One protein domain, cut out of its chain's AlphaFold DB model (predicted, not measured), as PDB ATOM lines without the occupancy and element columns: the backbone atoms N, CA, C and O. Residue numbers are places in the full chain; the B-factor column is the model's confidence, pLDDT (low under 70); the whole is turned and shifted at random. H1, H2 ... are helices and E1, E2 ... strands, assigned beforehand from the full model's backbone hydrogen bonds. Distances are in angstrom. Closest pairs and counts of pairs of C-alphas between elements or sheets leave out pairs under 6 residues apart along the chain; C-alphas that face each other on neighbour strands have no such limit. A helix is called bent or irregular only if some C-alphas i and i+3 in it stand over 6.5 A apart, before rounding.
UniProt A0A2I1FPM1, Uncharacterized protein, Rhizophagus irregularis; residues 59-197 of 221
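This is residues 59 to 197 of the 221 residues of an uncharacterized protein of Rhizophagus irregularis (UniProt A0A2I1FPM1). A strongly twisted, bent sheet of three strands, E1, E2 and E3, curls round the helix H4, while the helical hairpin of H2 and H3 packs on the sheet's opposite face through H3. H1 packs on H4 at the far end from H2, and a long link crosses from H1 to H2, with residues 83 to 91 standing free of the body. The printed part has 139 residues, with four named helices and three named strands in the order H1 H2 H3 E1 E2 E3 H4; the sheet's order is E1 - E2 - E3, antiparallel throughout, and the class is mixed, helices and strands. The whole is compact, with a radius of gyration of the C-alphas of 16.1 A and spans of 44 by 37 by 28 A.

Find C-alpha 65 at (24.562, -30.190, 43.950); there H1 begins, and it runs to residue 72. Go on to residues 94 to 110 for H2, 24.7 A long, and to residues 119 to 137 for H3, 27.3 A long, with a kink of 31 degrees near residue 126. Look next for E1 at residues 141 to 151, 23.1 A long, beginning at C-alpha 141 at (28.244, -0.090, 42.551). E2, residues 154 to 164, is 22.9 A long; E1 bends by 89 degrees at residue 145 and E2 by 89 degrees at residue 159. E3 holds residues 167 to 172, and H4, residues 179 to 196, runs 25.1 A to C-alpha 196 at (34.695, -12.074, 53.961).

Start at the sheet, a meander, each strand the antiparallel neighbour of the one before. Between E1 and E2, a hairpin, look for N 144 and O 161 at 2.8 A; between E2 and E3, also a hairpin, for N 162 and O 170 at 2.9 A. H3 and H4 are on opposite faces, three layers with the sheet between two helices. H3 lies over E1 and E2 at a height over the sheet of 8.8 A, slantwise to the strands, at 39 degrees to E1 on the local plane; its closest C-alphas to E1 are those of Ala 134 and Val 141, 5.7 A apart. The sheet curls round H4, where the C-alphas of Gly 151 and Thr 192, the closest of E1 and H4, are 4.8 A apart. H2 and H3, a helical hairpin, touch at a shallow tilt of 19 degrees, opposite ways, closest at the C-alphas of Val 100 and Gly 132, 5.8 A. H1 touches residues 180 to 188 of H4 alone, at a shallow tilt of 28 degrees, the same way, closest at the C-alphas of Phe 65 and Ala 184, 5.0 A. Every O i to N i+4 pair is within hydrogen-bond range in H1, H2 and H4, and 11 of 15 are in H3.

The two C-alphas farthest apart are those of Gly 73 and Lys 109, 44.5 A. The printed part has no cut; the link from H1 to H2, residues 73 to 93, is long. The mean pLDDT of the printed part is 90.7, and no printed residue is under 70.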
ATOM      1  N   PRO A  59      38.715 -26.374  45.741       89.44
ATOM      2  CA  PRO A  59      38.363 -25.433  44.689       89.44
ATOM      3  C   PRO A  59      36.844 -25.409  44.515       89.44
ATOM      4  O   PRO A  59      36.190 -26.454  44.620       89.44
ATOM      5  N   PHE A  60      36.278 -24.234  44.226       91.50
ATOM      6  CA  PHE A  60      34.830 -24.105  44.047       91.50
ATOM      7  C   PHE A  60      34.302 -25.074  42.988       91.50
ATOM      8  O   PHE A  60      33.265 -25.689  43.203       91.50
ATOM      9  N   SER A  61      35.074 -25.338  41.930       90.56
ATOM     10  CA  SER A  61      34.734 -26.296  40.870       90.56
ATOM     11  C   SER A  61      34.418 -27.721  41.355       90.56
ATOM     12  O   SER A  61      33.692 -28.453  40.683       90.56
ATOM     13  N   SER A  62      34.904 -28.108  42.541       91.75
ATOM     14  CA  SER A  62      34.634 -29.408  43.174       91.75
ATOM     15  C   SER A  62      33.233 -29.539  43.787       91.75
ATOM     16  O   SER A  62      32.867 -30.618  44.265       91.75
ATOM     17  N   TYR A  63      32.461 -28.453  43.856       92.50
ATOM     18  CA  TYR A  63      31.124 -28.476  44.434       92.50
ATOM     19  C   TYR A  63      30.088 -28.952  43.424       92.50
ATOM     20  O   TYR A  63      29.866 -28.341  42.382       92.50
ATOM     21  N   THR A  64      29.429 -30.053  43.777       94.62
ATOM     22  CA  THR A  64      28.260 -30.601  43.088       94.62
ATOM     23  C   THR A  64      26.999 -30.305  43.892       94.62
ATOM     24  O   THR A  64      27.068 -30.011  45.090       94.62
ATOM     25  N   PHE A  65      25.830 -30.420  43.261       93.75
ATOM     26  CA  PHE A  65      24.562 -30.190  43.950       93.75
ATOM     27  C   PHE A  65      24.373 -31.088  45.186       93.75
ATOM     28  O   PHE A  65      24.070 -30.536  46.240       93.75
ATOM     29  N   PRO A  66      24.646 -32.413  45.155       95.12
ATOM     30  CA  PRO A  66      24.562 -33.248  46.358       95.12
ATOM     31  C   PRO A  66      25.501 -32.804  47.487       95.12
ATOM     32  O   PRO A  66      25.122 -32.827  48.658       95.12
ATOM     33  N   LYS A  67      26.715 -32.351  47.152       93.38
ATOM     34  CA  LYS A  67      27.676 -31.848  48.142       93.38
ATOM     35  C   LYS A  67      27.183 -30.550  48.778       93.38
ATOM     36  O   LYS A  67      27.203 -30.416  49.995       93.38
ATOM     37  N   MET A  68      26.686 -29.623  47.963       92.00
ATOM     38  CA  MET A  68      26.080 -28.376  48.430       92.00
ATOM     39  C   MET A  68      24.828 -28.643  49.282       92.00
ATOM     40  O   MET A  68      24.703 -28.095  50.375       92.00
ATOM     41  N   LYS A  69      23.961 -29.565  48.846       92.56
ATOM     42  CA  LYS A  69      22.788 -30.033  49.592       92.56
ATOM     43  C   LYS A  69      23.168 -30.498  50.997       92.56
ATOM     44  O   LYS A  69      22.516 -30.093  51.955       92.56
ATOM     45  N   ALA A  70      24.228 -31.298  51.122       92.12
ATOM     46  CA  ALA A  70      24.732 -31.764  52.412       92.12
ATOM     47  C   ALA A  70      25.286 -30.616  53.277       92.12
ATOM     48  O   ALA A  70      24.932 -30.526  54.449       92.12
ATOM     49  N   VAL A  71      26.089 -29.712  52.698       88.44
ATOM     50  CA  VAL A  71      26.683 -28.560  53.412       88.44
ATOM     51  C   VAL A  71      25.619 -27.619  53.984       88.44
ATOM     52  O   VAL A  71      25.767 -27.138  55.104       88.44
ATOM     53  N   PHE A  72      24.538 -27.367  53.243       89.31
ATOM     54  CA  PHE A  72      23.483 -26.432  53.652       89.31
ATOM     55  C   PHE A  72      22.230 -27.106  54.232       89.31
ATOM     56  O   PHE A  72      21.258 -26.417  54.535       89.31
ATOM     57  N   GLY A  73      22.219 -28.436  54.380       92.31
ATOM     58  CA  GLY A  73      21.069 -29.179  54.909       92.31
ATOM     59  C   GLY A  73      19.793 -29.029  54.068       92.31
ATOM     60  O   GLY A  73      18.690 -28.958  54.616       92.31
ATOM     61  N   LEU A  74      19.924 -28.932  52.742       90.38
ATOM     62  CA  LEU A  74      18.786 -28.692  51.851       90.38
ATOM     63  C   LEU A  74      17.964 -29.966  51.634       90.38
ATOM     64  O   LEU A  74      18.491 -31.076  51.585       90.38
ATOM     65  N   LYS A  75      16.653 -29.796  51.439       91.38
ATOM     66  CA  LYS A  75      15.744 -30.907  51.110       91.38
ATOM     67  C   LYS A  75      15.665 -31.187  49.609       91.38
ATOM     68  O   LYS A  75      15.516 -32.344  49.234       91.38
ATOM     69  N   ALA A  76      15.798 -30.154  48.779       90.88
ATOM     70  CA  ALA A  76      15.718 -30.253  47.323       90.88
ATOM     71  C   ALA A  76      16.792 -31.183  46.742       90.88
ATOM     72  O   ALA A  76      17.919 -31.204  47.234       90.88
ATOM     73  N   ASP A  77      16.443 -31.924  45.691       90.62
ATOM     74  CA  ASP A  77      17.356 -32.832  44.981       90.62
ATOM     75  C   ASP A  77      18.029 -32.184  43.766       90.62
ATOM     76  O   ASP A  77      19.081 -32.644  43.325       90.62
ATOM     77  N   ASP A  78      17.458 -31.091  43.261       90.56
ATOM     78  CA  ASP A  78      17.988 -30.309  42.151       90.56
ATOM     79  C   ASP A  78      17.653 -28.812  42.295       90.56
ATOM     80  O   ASP A  78      16.962 -28.369  43.221       90.56
ATOM     81  N   TYR A  79      18.138 -28.015  41.344       85.25
ATOM     82  CA  TYR A  79      17.924 -26.572  41.311       85.25
ATOM     83  C   TYR A  79      16.456 -26.150  41.118       85.25
ATOM     84  O   TYR A  79      16.130 -24.983  41.360       85.25
ATOM     85  N   ASN A  80      15.575 -27.041  40.648       89.62
ATOM     86  CA  ASN A  80      14.153 -26.743  40.475       89.62
ATOM     87  C   ASN A  80      13.413 -26.788  41.812       89.62
ATOM     88  O   ASN A  80      12.465 -26.030  42.000       89.62
ATOM     89  N   GLY A  81      13.869 -27.627  42.746       87.56
ATOM     90  CA  GLY A  81      13.317 -27.721  44.099       87.56
ATOM     91  C   GLY A  81      13.758 -26.606  45.057       87.56
ATOM     92  O   GLY A  81      13.280 -26.557  46.190       87.56
ATOM     93  N   LEU A  82      14.677 -25.725  44.646       86.94
ATOM     94  CA  LEU A  82      15.126 -24.600  45.471       86.94
ATOM     95  C   LEU A  82      14.105 -23.458  45.474       86.94
ATOM     96  O   LEU A  82      13.539 -23.108  44.438       86.94
ATOM     97  N   SER A  83      13.929 -22.826  46.637       83.94
ATOM     98  CA  SER A  83      13.101 -21.628  46.777       83.94
ATOM     99  C   SER A  83      13.577 -20.516  45.841       83.94
ATOM    100  O   SER A  83      14.775 -20.262  45.701       83.94
ATOM    101  N   ILE A  84      12.622 -19.839  45.210       79.06
ATOM    102  CA  ILE A  84      12.894 -18.681  44.366       79.06
ATOM    103  C   ILE A  84      12.956 -17.450  45.267       79.06
ATOM    104  O   ILE A  84      12.080 -17.242  46.104       79.06
ATOM    105  N   PHE A  85      14.007 -16.649  45.105       77.19
ATOM    106  CA  PHE A  85      14.078 -15.338  45.731       77.19
ATOM    107  C   PHE A  85      13.079 -14.403  45.046       77.19
ATOM    108  O   PHE A  85      13.200 -14.149  43.847       77.19
ATOM    109  N   ASP A  86      12.109 -13.908  45.809       77.38
ATOM    110  CA  ASP A  86      11.175 -12.878  45.364       77.38
ATOM    111  C   ASP A  86      11.742 -11.505  45.746       77.38
ATOM    112  O   ASP A  86      11.597 -11.028  46.873       77.38
ATOM    113  N   GLY A  87      12.523 -10.937  44.827       75.62
ATOM    114  CA  GLY A  87      13.130  -9.621  44.980       75.62
ATOM    115  C   GLY A  87      12.234  -8.520  44.425       75.62
ATOM    116  O   GLY A  87      11.474  -8.735  43.484       75.62
ATOM    117  N   GLY A  88      12.375  -7.306  44.959       76.88
ATOM    118  CA  GLY A  88      11.713  -6.137  44.384       76.88
ATOM    119  C   GLY A  88      12.124  -5.927  42.923       76.88
ATOM    120  O   GLY A  88      13.310  -5.942  42.594       76.88
ATOM    121  N   VAL A  89      11.140  -5.715  42.050       80.19
ATOM    122  CA  VAL A  89      11.366  -5.385  40.640       80.19
ATOM    123  C   VAL A  89      11.465  -3.870  40.502       80.19
ATOM    124  O   VAL A  89      10.619  -3.135  41.011       80.19
ATOM    125  N   LYS A  90      12.495  -3.398  39.801       84.00
ATOM    126  CA  LYS A  90      12.654  -1.991  39.430       84.00
ATOM    127  C   LYS A  90      12.929  -1.902  37.939       84.00
ATOM    128  O   LYS A  90      13.747  -2.662  37.421       84.00
ATOM    129  N   ASP A  91      12.264  -0.968  37.271       87.44
ATOM    130  CA  ASP A  91      12.469  -0.749  35.845       87.44
ATOM    131  C   ASP A  91      13.873  -0.209  35.557       87.44
ATOM    132  O   ASP A  91      14.370   0.711  36.214       87.44
ATOM    133  N   THR A  92      14.498  -0.776  34.528       88.75
ATOM    134  CA  THR A  92      15.756  -0.283  33.963       88.75
ATOM    135  C   THR A  92      15.468   0.926  33.066       88.75
ATOM    136  O   THR A  92      14.604   0.815  32.185       88.75
ATOM    137  N   PRO A  93      16.203   2.050  33.206       94.25
ATOM    138  CA  PRO A  93      16.086   3.188  32.298       94.25
ATOM    139  C   PRO A  93      16.220   2.766  30.832       94.25
ATOM    140  O   PRO A  93      17.031   1.897  30.486       94.25
ATOM    141  N   LYS A  94      15.415   3.371  29.952       95.62
ATOM    142  CA  LYS A  94      15.337   2.979  28.538       95.62
ATOM    143  C   LYS A  94      16.686   3.136  27.843       95.62
ATOM    144  O   LYS A  94      17.047   2.290  27.032       95.62
ATOM    145  N   GLU A  95      17.421   4.181  28.195       95.62
ATOM    146  CA  GLU A  95      18.737   4.527  27.668       95.62
ATOM    147  C   GLU A  95      19.740   3.410  27.975       95.62
ATOM    148  O   GLU A  95      20.384   2.886  27.070       95.62
ATOM    149  N   ILE A  96      19.790   2.967  29.235       95.06
ATOM    150  CA  ILE A  96      20.649   1.863  29.678       95.06
ATOM    151  C   ILE A  96      20.275   0.563  28.969       95.06
ATOM    152  O   ILE A  96      21.145  -0.149  28.469       95.06
ATOM    153  N   ARG A  97      18.976   0.260  28.872       94.94
ATOM    154  CA  ARG A  97      18.503  -0.936  28.170       94.94
ATOM    155  C   ARG A  97      18.928  -0.931  26.698       94.94
ATOM    156  O   ARG A  97      19.398  -1.956  26.212       94.94
ATOM    157  N   SER A  98      18.773   0.196  26.002       96.50
ATOM    158  CA  SER A  98      19.198   0.337  24.606       96.50
ATOM    159  C   SER A  98      20.707   0.148  24.448       96.50
ATOM    160  O   SER A  98      21.120  -0.624  23.587       96.50
ATOM    161  N   LEU A  99      21.517   0.764  25.315       96.12
ATOM    162  CA  LEU A  99      22.976   0.610  25.295       96.12
ATOM    163  C   LEU A  99      23.401  -0.855  25.464       96.12
ATOM    164  O   LEU A  99      24.200  -1.359  24.679       96.12
ATOM    165  N   VAL A 100      22.822  -1.569  26.437       96.44
ATOM    166  CA  VAL A 100      23.118  -2.996  26.653       96.44
ATOM    167  C   VAL A 100      22.744  -3.830  25.427       96.44
ATOM    168  O   VAL A 100      23.514  -4.697  25.018       96.44
ATOM    169  N   ILE A 101      21.587  -3.573  24.810       96.56
ATOM    170  CA  ILE A 101      21.163  -4.282  23.593       96.56
ATOM    171  C   ILE A 101      22.159  -4.045  22.453       96.56
ATOM    172  O   ILE A 101      22.570  -5.003  21.798       96.56
ATOM    173  N   GLU A 102      22.580  -2.801  22.224       96.94
ATOM    174  CA  GLU A 102      23.562  -2.471  21.187       96.94
ATOM    175  C   GLU A 102      24.909  -3.172  21.420       96.94
ATOM    176  O   GLU A 102      25.494  -3.725  20.482       96.94
ATOM    177  N   GLU A 103      25.382  -3.231  22.669       96.00
ATOM    178  CA  GLU A 103      26.603  -3.961  23.017       96.00
ATOM    179  C   GLU A 103      26.484  -5.470  22.780       96.00
ATOM    180  O   GLU A 103      27.400  -6.072  22.210       96.00
ATOM    181  N   LEU A 104      25.365  -6.081  23.178       94.81
ATOM    182  CA  LEU A 104      25.108  -7.506  22.966       94.81
ATOM    183  C   LEU A 104      25.016  -7.843  21.473       94.81
ATOM    184  O   LEU A 104      25.577  -8.848  21.039       94.81
ATOM    185  N   LEU A 105      24.371  -6.992  20.669       95.00
ATOM    186  CA  LEU A 105      24.308  -7.154  19.215       95.00
ATOM    187  C   LEU A 105      25.693  -7.052  18.570       95.00
ATOM    188  O   LEU A 105      25.992  -7.804  17.641       95.00
ATOM    189  N   ARG A 106      26.548  -6.144  19.055       95.12
ATOM    190  CA  ARG A 106      27.934  -6.043  18.589       95.12
ATOM    191  C   ARG A 106      28.712  -7.319  18.907       95.12
ATOM    192  O   ARG A 106      29.327  -7.862  17.997       95.12
ATOM    193  N   LEU A 107      28.632  -7.815  20.146       92.44
ATOM    194  CA  LEU A 107      29.278  -9.072  20.541       92.44
ATOM    195  C   LEU A 107      28.772 -10.254  19.714       92.44
ATOM    196  O   LEU A 107      29.568 -11.036  19.211       92.44
ATOM    197  N   HIS A 108      27.460 -10.359  19.507       90.69
ATOM    198  CA  HIS A 108      26.873 -11.438  18.717       90.69
ATOM    199  C   HIS A 108      27.412 -11.486  17.278       90.69
ATOM    200  O   HIS A 108      27.649 -12.568  16.752       90.69
ATOM    201  N   LYS A 109      27.649 -10.326  16.650       92.69
ATOM    202  CA  LYS A 109      28.199 -10.242  15.286       92.69
ATOM    203  C   LYS A 109      29.672 -10.645  15.193       92.69
ATOM    204  O   LYS A 109      30.109 -11.051  14.122       92.69
ATOM    205  N   THR A 110      30.442 -10.471  16.266       91.94
ATOM    206  CA  THR A 110      31.903 -10.660  16.255       91.94
ATOM    207  C   THR A 110      32.367 -11.941  16.941       91.94
ATOM    208  O   THR A 110      33.507 -12.353  16.740       91.94
ATOM    209  N   SER A 111      31.518 -12.560  17.758       87.56
ATOM    210  CA  SER A 111      31.856 -13.745  18.546       87.56
ATOM    211  C   SER A 111      31.363 -15.033  17.886       87.56
ATOM    212  O   SER A 111      30.450 -15.037  17.061       87.56
ATOM    213  N   GLN A 112      31.956 -16.162  18.279       82.75
ATOM    214  CA  GLN A 112      31.429 -17.481  17.927       82.75
ATOM    215  C   GLN A 112      30.002 -17.653  18.465       82.75
ATOM    216  O   GLN A 112      29.614 -17.032  19.458       82.75
ATOM    217  N   HIS A 113      29.223 -18.523  17.821       83.94
ATOM    218  CA  HIS A 113      27.827 -18.741  18.188       83.94
ATOM    219  C   HIS A 113      27.687 -19.139  19.670       83.94
ATOM    220  O   HIS A 113      28.334 -20.072  20.146       83.94
ATOM    221  N   ILE A 114      26.824 -18.446  20.419       80.31
ATOM    222  CA  ILE A 114      26.773 -18.561  21.889       80.31
ATOM    223  C   ILE A 114      26.397 -19.968  22.385       80.31
ATOM    224  O   ILE A 114      26.783 -20.385  23.480       80.31
ATOM    225  N   THR A 115      25.668 -20.735  21.567       79.88
ATOM    226  CA  THR A 115      25.276 -22.110  21.908       79.88
ATOM    227  C   THR A 115      26.478 -23.053  21.966       79.88
ATOM    228  O   THR A 115      26.498 -23.937  22.821       79.88
ATOM    229  N   SER A 116      27.503 -22.835  21.137       84.88
ATOM    230  CA  SER A 116      28.753 -23.605  21.152       84.88
ATOM    231  C   SER A 116      29.858 -22.955  21.989       84.88
ATOM    232  O   SER A 116      30.843 -23.619  22.304       84.88
ATOM    233  N   ALA A 117      29.689 -21.692  22.382       85.12
ATOM    234  CA  ALA A 117      30.660 -20.939  23.160       85.12
ATOM    235  C   ALA A 117      30.963 -21.571  24.533       85.12
ATOM    236  O   ALA A 117      30.081 -22.129  25.199       85.12
ATOM    237  N   ASN A 118      32.222 -21.446  24.959       88.06
ATOM    238  CA  ASN A 118      32.679 -21.849  26.287       88.06
ATOM    239  C   ASN A 118      32.220 -20.850  27.373       88.06
ATOM    240  O   ASN A 118      31.622 -19.811  27.080       88.06
ATOM    241  N   GLU A 119      32.493 -21.172  28.638       87.81
ATOM    242  CA  GLU A 119      32.087 -20.342  29.782       87.81
ATOM    243  C   GLU A 119      32.719 -18.945  29.741       87.81
ATOM    244  O   GLU A 119      32.019 -17.966  29.981       87.81
ATOM    245  N   ALA A 120      33.982 -18.826  29.315       87.69
ATOM    246  CA  ALA A 120      34.671 -17.541  29.205       87.69
ATOM    247  C   ALA A 120      33.980 -16.590  28.210       87.69
ATOM    248  O   ALA A 120      33.674 -15.450  28.549       87.69
ATOM    249  N   THR A 121      33.653 -17.069  27.007       88.75
ATOM    250  CA  THR A 121      32.925 -16.272  26.010       88.75
ATOM    251  C   THR A 121      31.515 -15.932  26.491       88.75
ATOM    252  O   THR A 121      31.059 -14.810  26.302       88.75
ATOM    253  N   ARG A 122      30.810 -16.856  27.158       88.69
ATOM    254  CA  ARG A 122      29.490 -16.560  27.747       88.69
ATOM    255  C   ARG A 122      29.574 -15.495  28.843       88.69
ATOM    256  O   ARG A 122      28.703 -14.629  28.913       88.69
ATOM    257  N   CYS A 123      30.637 -15.522  29.643       89.81
ATOM    258  CA  CYS A 123      30.939 -14.497  30.637       89.81
ATOM    259  C   CYS A 123      31.064 -13.101  30.016       89.81
ATOM    260  O   CYS A 123      30.613 -12.136  30.629       89.81
ATOM    261  N   GLU A 124      31.572 -12.963  28.787       91.69
ATOM    262  CA  GLU A 124      31.616 -11.661  28.107       91.69
ATOM    263  C   GLU A 124      30.213 -11.088  27.871       91.69
ATOM    264  O   GLU A 124      29.984  -9.908  28.147       91.69
ATOM    265  N   PHE A 125      29.251 -11.909  27.439       92.44
ATOM    266  CA  PHE A 125      27.858 -11.475  27.263       92.44
ATOM    267  C   PHE A 125      27.218 -11.098  28.601       92.44
ATOM    268  O   PHE A 125      26.614 -10.032  28.724       92.44
ATOM    269  N   ILE A 126      27.393 -11.945  29.619       91.50
ATOM    270  CA  ILE A 126      26.884 -11.697  30.975       91.50
ATOM    271  C   ILE A 126      27.464 -10.390  31.529       91.50
ATOM    272  O   ILE A 126      26.731  -9.582  32.099       91.50
ATOM    273  N   SER A 127      28.755 -10.136  31.300       93.75
ATOM    274  CA  SER A 127      29.425  -8.935  31.790       93.75
ATOM    275  C   SER A 127      28.788  -7.650  31.255       93.75
ATOM    276  O   SER A 127      28.610  -6.720  32.035       93.75
ATOM    277  N   ARG A 128      28.355  -7.590  29.984       95.19
ATOM    278  CA  ARG A 128      27.702  -6.386  29.420       95.19
ATOM    279  C   ARG A 128      26.399  -6.050  30.123       95.19
ATOM    280  O   ARG A 128      26.136  -4.889  30.416       95.19
ATOM    281  N   ILE A 129      25.621  -7.075  30.461       94.50
ATOM    282  CA  ILE A 129      24.386  -6.906  31.230       94.50
ATOM    283  C   ILE A 129      24.717  -6.377  32.628       94.50
ATOM    284  O   ILE A 129      24.113  -5.404  33.073       94.50
ATOM    285  N   ILE A 130      25.703  -6.978  33.304       94.75
ATOM    286  CA  ILE A 130      26.107  -6.570  34.655       94.75
ATOM    287  C   ILE A 130      26.621  -5.124  34.664       94.75
ATOM    288  O   ILE A 130      26.177  -4.338  35.496       94.75
ATOM    289  N   TYR A 131      27.513  -4.751  33.743       95.62
ATOM    290  CA  TYR A 131      28.041  -3.387  33.648       95.62
ATOM    291  C   TYR A 131      26.952  -2.367  33.312       95.62
ATOM    292  O   TYR A 131      26.928  -1.298  33.915       95.62
ATOM    293  N   GLY A 132      26.028  -2.704  32.408       94.94
ATOM    294  CA  GLY A 132      24.895  -1.840  32.094       94.94
ATOM    295  C   GLY A 132      23.965  -1.620  33.286       94.94
ATOM    296  O   GLY A 132      23.533  -0.503  33.529       94.94
ATOM    297  N   VAL A 133      23.679  -2.653  34.081       92.25
ATOM    298  CA  VAL A 133      22.866  -2.483  35.296       92.25
ATOM    299  C   VAL A 133      23.636  -1.718  36.377       92.25
ATOM    300  O   VAL A 133      23.076  -0.837  37.025       92.25
ATOM    301  N   ALA A 134      24.921  -2.015  36.568       93.62
ATOM    302  CA  ALA A 134      25.753  -1.344  37.562       93.62
ATOM    303  C   ALA A 134      25.937   0.154  37.267       93.62
ATOM    304  O   ALA A 134      26.034   0.945  38.205       93.62
ATOM    305  N   SER A 135      25.939   0.564  35.993       94.69
ATOM    306  CA  SER A 135      26.098   1.973  35.615       94.69
ATOM    307  C   SER A 135      24.930   2.863  36.047       94.69
ATOM    308  O   SER A 135      25.126   4.066  36.168       94.69
ATOM    309  N   ILE A 136      23.760   2.297  36.378       94.44
ATOM    310  CA  ILE A 136      22.625   3.048  36.952       94.44
ATOM    311  C   ILE A 136      22.996   3.719  38.287       94.44
ATOM    312  O   ILE A 136      22.365   4.690  38.689       94.44
ATOM    313  N   PHE A 137      23.999   3.193  38.990       93.62
ATOM    314  CA  PHE A 137      24.377   3.633  40.331       93.62
ATOM    315  C   PHE A 137      25.562   4.611  40.340       93.62
ATOM    316  O   PHE A 137      26.222   4.740  41.367       93.62
ATOM    317  N   ASP A 138      25.888   5.242  39.205       92.50
ATOM    318  CA  ASP A 138      26.885   6.323  39.085       92.50
ATOM    319  C   ASP A 138      28.216   6.066  39.831       92.50
ATOM    320  O   ASP A 138      28.810   6.941  40.461       92.50
ATOM    321  N   GLY A 139      28.709   4.826  39.754       92.00
ATOM    322  CA  GLY A 139      29.995   4.413  40.326       92.00
ATOM    323  C   GLY A 139      29.973   3.994  41.802       92.00
ATOM    324  O   GLY A 139      31.012   3.559  42.313       92.00
ATOM    325  N   GLU A 140      28.822   4.060  42.480       94.31
ATOM    326  CA  GLU A 140      28.636   3.508  43.830       94.31
ATOM    327  C   GLU A 140      28.746   1.975  43.824       94.31
ATOM    328  O   GLU A 140      29.400   1.373  44.684       94.31
ATOM    329  N   VAL A 141      28.151   1.347  42.806       95.69
ATOM    330  CA  VAL A 141      28.244  -0.090  42.551       95.69
ATOM    331  C   VAL A 141      29.430  -0.374  41.635       95.69
ATOM    332  O   VAL A 141      29.547   0.187  40.547       95.69
ATOM    333  N   LYS A 142      30.311  -1.283  42.062       96.19
ATOM    334  CA  LYS A 142      31.514  -1.673  41.316       96.19
ATOM    335  C   LYS A 142      31.513  -3.156  40.982       96.19
ATOM    336  O   LYS A 142      31.218  -3.995  41.831       96.19
ATOM    337  N   VAL A 143      31.897  -3.458  39.750       96.31
ATOM    338  CA  VAL A 143      31.946  -4.803  39.170       96.31
ATOM    339  C   VAL A 143      33.408  -5.247  39.101       96.31
ATOM    340  O   VAL A 143      34.255  -4.495  38.624       96.31
ATOM    341  N   TYR A 144      33.709  -6.445  39.594       95.81
ATOM    342  CA  TYR A 144      35.056  -7.016  39.642       95.81
ATOM    343  C   TYR A 144      35.045  -8.403  38.988       95.81
ATOM    344  O   TYR A 144      34.607  -9.359  39.634       95.81
ATOM    345  N   PRO A 145      35.495  -8.536  37.729       94.69
ATOM    346  CA  PRO A 145      35.620  -9.838  37.083       94.69
ATOM    347  C   PRO A 145      36.764 -10.654  37.703       94.69
ATOM    348  O   PRO A 145      37.732 -10.073  38.193       94.69
ATOM    349  N   GLN A 146      36.660 -11.986  37.658       94.38
ATOM    350  CA  GLN A 146      37.681 -12.936  38.138       94.38
ATOM    351  C   GLN A 146      38.207 -12.601  39.542       94.38
ATOM    352  O   GLN A 146      39.410 -12.534  39.797       94.38
ATOM    353  N   TYR A 147      37.288 -12.330  40.467       94.00
ATOM    354  CA  TYR A 147      37.645 -11.851  41.795       94.00
ATOM    355  C   TYR A 147      37.987 -13.017  42.729       94.00
ATOM    356  O   TYR A 147      37.164 -13.890  42.982       94.00
ATOM    357  N   GLU A 148      39.192 -13.012  43.290       93.81
ATOM    358  CA  GLU A 148      39.627 -14.039  44.239       93.81
ATOM    359  C   GLU A 148      38.911 -13.900  45.582       93.81
ATOM    360  O   GLU A 148      38.998 -12.856  46.242       93.81
ATOM    361  N   ILE A 149      38.248 -14.970  46.026       91.56
ATOM    362  CA  ILE A 149      37.680 -15.090  47.372       91.56
ATOM    363  C   ILE A 149      38.209 -16.339  48.077       91.56
ATOM    364  O   ILE A 149      38.644 -17.312  47.465       91.56
ATOM    365  N   SER A 150      38.208 -16.306  49.405       89.38
ATOM    366  CA  SER A 150      38.637 -17.426  50.241       89.38
ATOM    367  C   SER A 150      37.826 -17.418  51.528       89.38
ATOM    368  O   SER A 150      37.571 -16.349  52.084       89.38
ATOM    369  N   GLY A 151      37.415 -18.594  51.983       85.88
ATOM    370  CA  GLY A 151      36.633 -18.784  53.201       85.88
ATOM    371  C   GLY A 151      36.691 -20.230  53.666       85.88
ATOM    372  O   GLY A 151      37.453 -21.034  53.135       85.88
ATOM    373  N   SER A 152      35.885 -20.582  54.662       82.00
ATOM    374  CA  SER A 152      35.977 -21.901  55.307       82.00
ATOM    375  C   SER A 152      35.726 -23.069  54.348       82.00
ATOM    376  O   SER A 152      36.300 -24.139  54.514       82.00
ATOM    377  N   HIS A 153      34.881 -22.867  53.335       81.62
ATOM    378  CA  HIS A 153      34.443 -23.924  52.422       81.62
ATOM    379  C   HIS A 153      35.205 -23.951  51.095       81.62
ATOM    380  O   HIS A 153      35.081 -24.907  50.333       81.62
ATOM    381  N   GLY A 154      36.010 -22.943  50.782       86.00
ATOM    382  CA  GLY A 154      36.721 -22.943  49.515       86.00
ATOM    383  C   GLY A 154      37.485 -21.669  49.244       86.00
ATOM    384  O   GLY A 154      37.372 -20.665  49.952       86.00
ATOM    385  N   LYS A 155      38.276 -21.746  48.184       88.69
ATOM    386  CA  LYS A 155      39.098 -20.661  47.674       88.69
ATOM    387  C   LYS A 155      39.129 -20.726  46.156       88.69
ATOM    388  O   LYS A 155      39.123 -21.813  45.577       88.69
ATOM    389  N   GLY A 156      39.193 -19.557  45.539       90.50
ATOM    390  CA  GLY A 156      39.435 -19.413  44.116       90.50
ATOM    391  C   GLY A 156      38.771 -18.175  43.527       90.50
ATOM    392  O   GLY A 156      38.079 -17.428  44.239       90.50
ATOM    393  N   PRO A 157      38.951 -17.984  42.214       92.19
ATOM    394  CA  PRO A 157      38.310 -16.910  41.492       92.19
ATOM    395  C   PRO A 157      36.819 -17.206  41.334       92.19
ATOM    396  O   PRO A 157      36.400 -18.354  41.179       92.19
ATOM    397  N   VAL A 158      36.027 -16.143  41.354       92.38
ATOM    398  CA  VAL A 158      34.633 -16.152  40.903       92.38
ATOM    399  C   VAL A 158      34.526 -15.317  39.641       92.38
ATOM    400  O   VAL A 158      35.241 -14.318  39.514       92.38
ATOM    401  N   ASP A 159      33.635 -15.686  38.721       92.44
ATOM    402  CA  ASP A 159      33.559 -15.022  37.415       92.44
ATOM    403  C   ASP A 159      33.352 -13.515  37.537       92.44
ATOM    404  O   ASP A 159      34.002 -12.733  36.838       92.44
ATOM    405  N   CYS A 160      32.481 -13.099  38.458       93.62
ATOM    406  CA  CYS A 160      32.323 -11.697  38.801       93.62
ATOM    407  C   CYS A 160      31.765 -11.499  40.215       93.62
ATOM    408  O   CYS A 160      30.910 -12.247  40.696       93.62
ATOM    409  N   VAL A 161      32.238 -10.440  40.867       94.94
ATOM    410  CA  VAL A 161      31.725  -9.914  42.130       94.94
ATOM    411  C   VAL A 161      31.215  -8.496  41.929       94.94
ATOM    412  O   VAL A 161      31.887  -7.657  41.333       94.94
ATOM    413  N   ILE A 162      30.050  -8.207  42.502       95.50
ATOM    414  CA  ILE A 162      29.481  -6.861  42.569       95.50
ATOM    415  C   ILE A 162      29.615  -6.357  44.004       95.50
ATOM    416  O   ILE A 162      29.256  -7.065  44.951       95.50
ATOM    417  N   LYS A 163      30.139  -5.140  44.176       94.94
ATOM    418  CA  LYS A 163      30.357  -4.520  45.487       94.94
ATOM    419  C   LYS A 163      29.715  -3.150  45.614       94.94
ATOM    420  O   LYS A 163      29.682  -2.392  44.650       94.94
ATOM    421  N   VAL A 164      29.355  -2.820  46.850       94.81
ATOM    422  CA  VAL A 164      29.111  -1.452  47.323       94.81
ATOM    423  C   VAL A 164      30.124  -1.171  48.428       94.81
ATOM    424  O   VAL A 164      30.175  -1.877  49.440       94.81
ATOM    425  N   GLY A 165      31.004  -0.193  48.203       92.12
ATOM    426  CA  GLY A 165      32.189  -0.003  49.043       92.12
ATOM    427  C   GLY A 165      33.032  -1.285  49.130       92.12
ATOM    428  O   GLY A 165      33.451  -1.836  48.110       92.12
ATOM    429  N   ASN A 166      33.252  -1.781  50.352       90.44
ATOM    430  CA  ASN A 166      34.006  -3.017  50.613       90.44
ATOM    431  C   ASN A 166      33.126  -4.268  50.766       90.44
ATOM    432  O   ASN A 166      33.655  -5.352  51.015       90.44
ATOM    433  N   THR A 167      31.809  -4.136  50.618       92.50
ATOM    434  CA  THR A 167      30.857  -5.233  50.812       92.50
ATOM    435  C   THR A 167      30.516  -5.866  49.473       92.50
ATOM    436  O   THR A 167      30.026  -5.193  48.569       92.50
ATOM    437  N   ILE A 168      30.744  -7.170  49.353       93.19
ATOM    438  CA  ILE A 168      30.270  -7.997  48.243       93.19
ATOM    439  C   ILE A 168      28.765  -8.196  48.406       93.19
ATOM    440  O   ILE A 168      28.323  -8.765  49.403       93.19
ATOM    441  N   ILE A 169      27.986  -7.734  47.432       91.62
ATOM    442  CA  ILE A 169      26.521  -7.850  47.434       91.62
ATOM    443  C   ILE A 169      26.015  -8.933  46.478       91.62
ATOM    444  O   ILE A 169      24.908  -9.437  46.649       91.62
ATOM    445  N   THR A 170      26.814  -9.318  45.481       92.12
ATOM    446  CA  THR A 170      26.451 -10.367  44.520       92.12
ATOM    447  C   THR A 170      27.700 -11.074  44.015       92.12
ATOM    448  O   THR A 170      28.744 -10.447  43.825       92.12
ATOM    449  N   VAL A 171      27.562 -12.376  43.774       92.75
ATOM    450  CA  VAL A 171      28.546 -13.221  43.098       92.75
ATOM    451  C   VAL A 171      27.848 -13.896  41.926       92.75
ATOM    452  O   VAL A 171      26.742 -14.415  42.082       92.75
ATOM    453  N   THR A 172      28.469 -13.889  40.754       91.81
ATOM    454  CA  THR A 172      27.926 -14.561  39.571       91.81
ATOM    455  C   THR A 172      28.869 -15.659  39.116       91.81
ATOM    456  O   THR A 172      30.079 -15.465  39.149       91.81
ATOM    457  N   GLU A 173      28.290 -16.761  38.651       90.88
ATOM    458  CA  GLU A 173      28.991 -17.902  38.063       90.88
ATOM    459  C   GLU A 173      28.289 -18.220  36.738       90.88
ATOM    460  O   GLU A 173      27.074 -18.447  36.708       90.88
ATOM    461  N   ALA A 174      29.027 -18.197  35.638       89.94
ATOM    462  CA  ALA A 174      28.548 -18.628  34.344       89.94
ATOM    463  C   ALA A 174      28.686 -20.145  34.240       89.94
ATOM    464  O   ALA A 174      29.732 -20.717  34.529       89.94
ATOM    465  N   LYS A 175      27.630 -20.805  33.760       88.12
ATOM    466  CA  LYS A 175      27.697 -22.214  33.371       88.12
ATOM    467  C   LYS A 175      27.154 -22.442  31.984       88.12
ATOM    468  O   LYS A 175      26.171 -21.824  31.566       88.12
ATOM    469  N   LYS A 176      27.809 -23.353  31.266       84.00
ATOM    470  CA  LYS A 176      27.379 -23.723  29.921       84.00
ATOM    471  C   LYS A 176      26.147 -24.631  29.947       84.00
ATOM    472  O   LYS A 176      25.174 -24.345  29.248       84.00
ATOM    473  N   GLU A 177      26.218 -25.710  30.727       83.31
ATOM    474  CA  GLU A 177      25.277 -26.839  30.651       83.31
ATOM    475  C   GLU A 177      24.826 -27.315  32.040       83.31
ATOM    476  O   GLU A 177      23.625 -27.426  32.287       83.31
ATOM    477  N   ASP A 178      25.752 -27.528  32.981       89.25
ATOM    478  CA  ASP A 178      25.413 -28.029  34.318       89.25
ATOM    479  C   ASP A 178      25.020 -26.900  35.284       89.25
ATOM    480  O   ASP A 178      25.806 -26.399  36.094       89.25
ATOM    481  N   ILE A 179      23.754 -26.491  35.196       89.44
ATOM    482  CA  ILE A 179      23.166 -25.483  36.086       89.44
ATOM    483  C   ILE A 179      23.158 -25.948  37.549       89.44
ATOM    484  O   ILE A 179      23.331 -25.125  38.444       89.44
ATOM    485  N   ASN A 180      22.991 -27.247  37.816       92.31
ATOM    486  CA  ASN A 180      23.013 -27.783  39.179       92.31
ATOM    487  C   ASN A 180      24.390 -27.592  39.817       92.31
ATOM    488  O   ASN A 180      24.488 -27.136  40.959       92.31
ATOM    489  N   GLN A 181      25.449 -27.890  39.068       92.75
ATOM    490  CA  GLN A 181      26.812 -27.613  39.490       92.75
ATOM    491  C   GLN A 181      27.048 -26.105  39.630       92.75
ATOM    492  O   GLN A 181      27.568 -25.675  40.653       92.75
ATOM    493  N   GLY A 182      26.602 -25.285  38.675       92.75
ATOM    494  CA  GLY A 182      26.711 -23.822  38.768       92.75
ATOM    495  C   GLY A 182      26.094 -23.243  40.036       92.75
ATOM    496  O   GLY A 182      26.724 -22.453  40.730       92.75
ATOM    497  N   ILE A 183      24.888 -23.690  40.386       91.25
ATOM    498  CA  ILE A 183      24.212 -23.297  41.625       91.25
ATOM    499  C   ILE A 183      24.986 -23.775  42.854       91.25
ATOM    500  O   ILE A 183      25.108 -23.028  43.824       91.25
ATOM    501  N   ALA A 184      25.532 -24.992  42.820       93.38
ATOM    502  CA  ALA A 184      26.334 -25.512  43.918       93.38
ATOM    503  C   ALA A 184      27.591 -24.666  44.172       93.38
ATOM    504  O   ALA A 184      27.879 -24.321  45.318       93.38
ATOM    505  N   GLN A 185      28.302 -24.303  43.102       93.50
ATOM    506  CA  GLN A 185      29.484 -23.442  43.158       93.50
ATOM    507  C   GLN A 185      29.112 -22.045  43.663       93.50
ATOM    508  O   GLN A 185      29.680 -21.582  44.654       93.50
ATOM    509  N   ASN A 186      28.094 -21.425  43.058       93.06
ATOM    510  CA  ASN A 186      27.652 -20.078  43.411       93.06
ATOM    511  C   ASN A 186      27.198 -19.978  44.877       93.06
ATOM    512  O   ASN A 186      27.590 -19.049  45.578       93.06
ATOM    513  N   ALA A 187      26.462 -20.968  45.397       91.75
ATOM    514  CA  ALA A 187      26.016 -20.973  46.792       91.75
ATOM    515  C   ALA A 187      27.188 -20.939  47.791       91.75
ATOM    516  O   ALA A 187      27.169 -20.181  48.765       91.75
ATOM    517  N   VAL A 188      28.239 -21.724  47.542       92.06
ATOM    518  CA  VAL A 188      29.424 -21.768  48.412       92.06
ATOM    519  C   VAL A 188      30.286 -20.514  48.250       92.06
ATOM    520  O   VAL A 188      30.791 -19.981  49.242       92.06
ATOM    521  N   GLN A 189      30.422 -19.997  47.028       93.81
ATOM    522  CA  GLN A 189      31.089 -18.720  46.764       93.81
ATOM    523  C   GLN A 189      30.367 -17.550  47.458       93.81
ATOM    524  O   GLN A 189      31.008 -16.669  48.038       93.81
ATOM    525  N   LEU A 190      29.032 -17.554  47.466       91.81
ATOM    526  CA  LEU A 190      28.215 -16.560  48.155       91.81
ATOM    527  C   LEU A 190      28.395 -16.645  49.675       91.81
ATOM    528  O   LEU A 190      28.665 -15.628  50.312       91.81
ATOM    529  N   GLN A 191      28.333 -17.846  50.260       90.94
ATOM    530  CA  GLN A 191      28.610 -18.037  51.688       90.94
ATOM    531  C   GLN A 191      30.023 -17.561  52.057       90.94
ATOM    532  O   GLN A 191      30.214 -16.875  53.061       90.94
ATOM    533  N   THR A 192      31.009 -17.875  51.216       91.00
ATOM    534  CA  THR A 192      32.396 -17.420  51.374       91.00
ATOM    535  C   THR A 192      32.494 -15.892  51.325       91.00
ATOM    536  O   THR A 192      33.187 -15.275  52.133       91.00
ATOM    537  N   SER A 193      31.745 -15.256  50.426       91.19
ATOM    538  CA  SER A 193      31.691 -13.796  50.317       91.19
ATOM    539  C   SER A 193      31.064 -13.145  51.552       91.19
ATOM    540  O   SER A 193      31.559 -12.119  52.015       91.19
ATOM    541  N   ILE A 194      30.038 -13.766  52.145       88.50
ATOM    542  CA  ILE A 194      29.431 -13.308  53.406       88.50
ATOM    543  C   ILE A 194      30.444 -13.359  54.557       88.50
ATOM    544  O   ILE A 194      30.520 -12.408  55.329       88.50
ATOM    545  N   GLN A 195      31.244 -14.425  54.658       87.88
ATOM    546  CA  GLN A 195      32.294 -14.539  55.682       87.88
ATOM    547  C   GLN A 195      33.383 -13.472  55.524       87.88
ATOM    548  O   GLN A 195      33.924 -12.989  56.518       87.88
ATOM    549  N   ARG A 196      33.707 -13.110  54.277       85.69
ATOM    550  CA  ARG A 196      34.695 -12.074  53.961       85.69
ATOM    551  C   ARG A 196      34.184 -10.664  54.234       85.69
ATOM    552  O   ARG A 196      34.981  -9.779  54.546       85.69
ATOM    553  N   ASN A 197      32.889 -10.431  54.038       89.12
ATOM    554  CA  ASN A 197      32.317  -9.107  54.211       89.12
ATOM    555  C   ASN A 197      32.561  -8.596  55.639       89.12
ATOM    556  O   ASN A 197      32.449  -9.365  56.597       89.12
TER     557      ASN A 197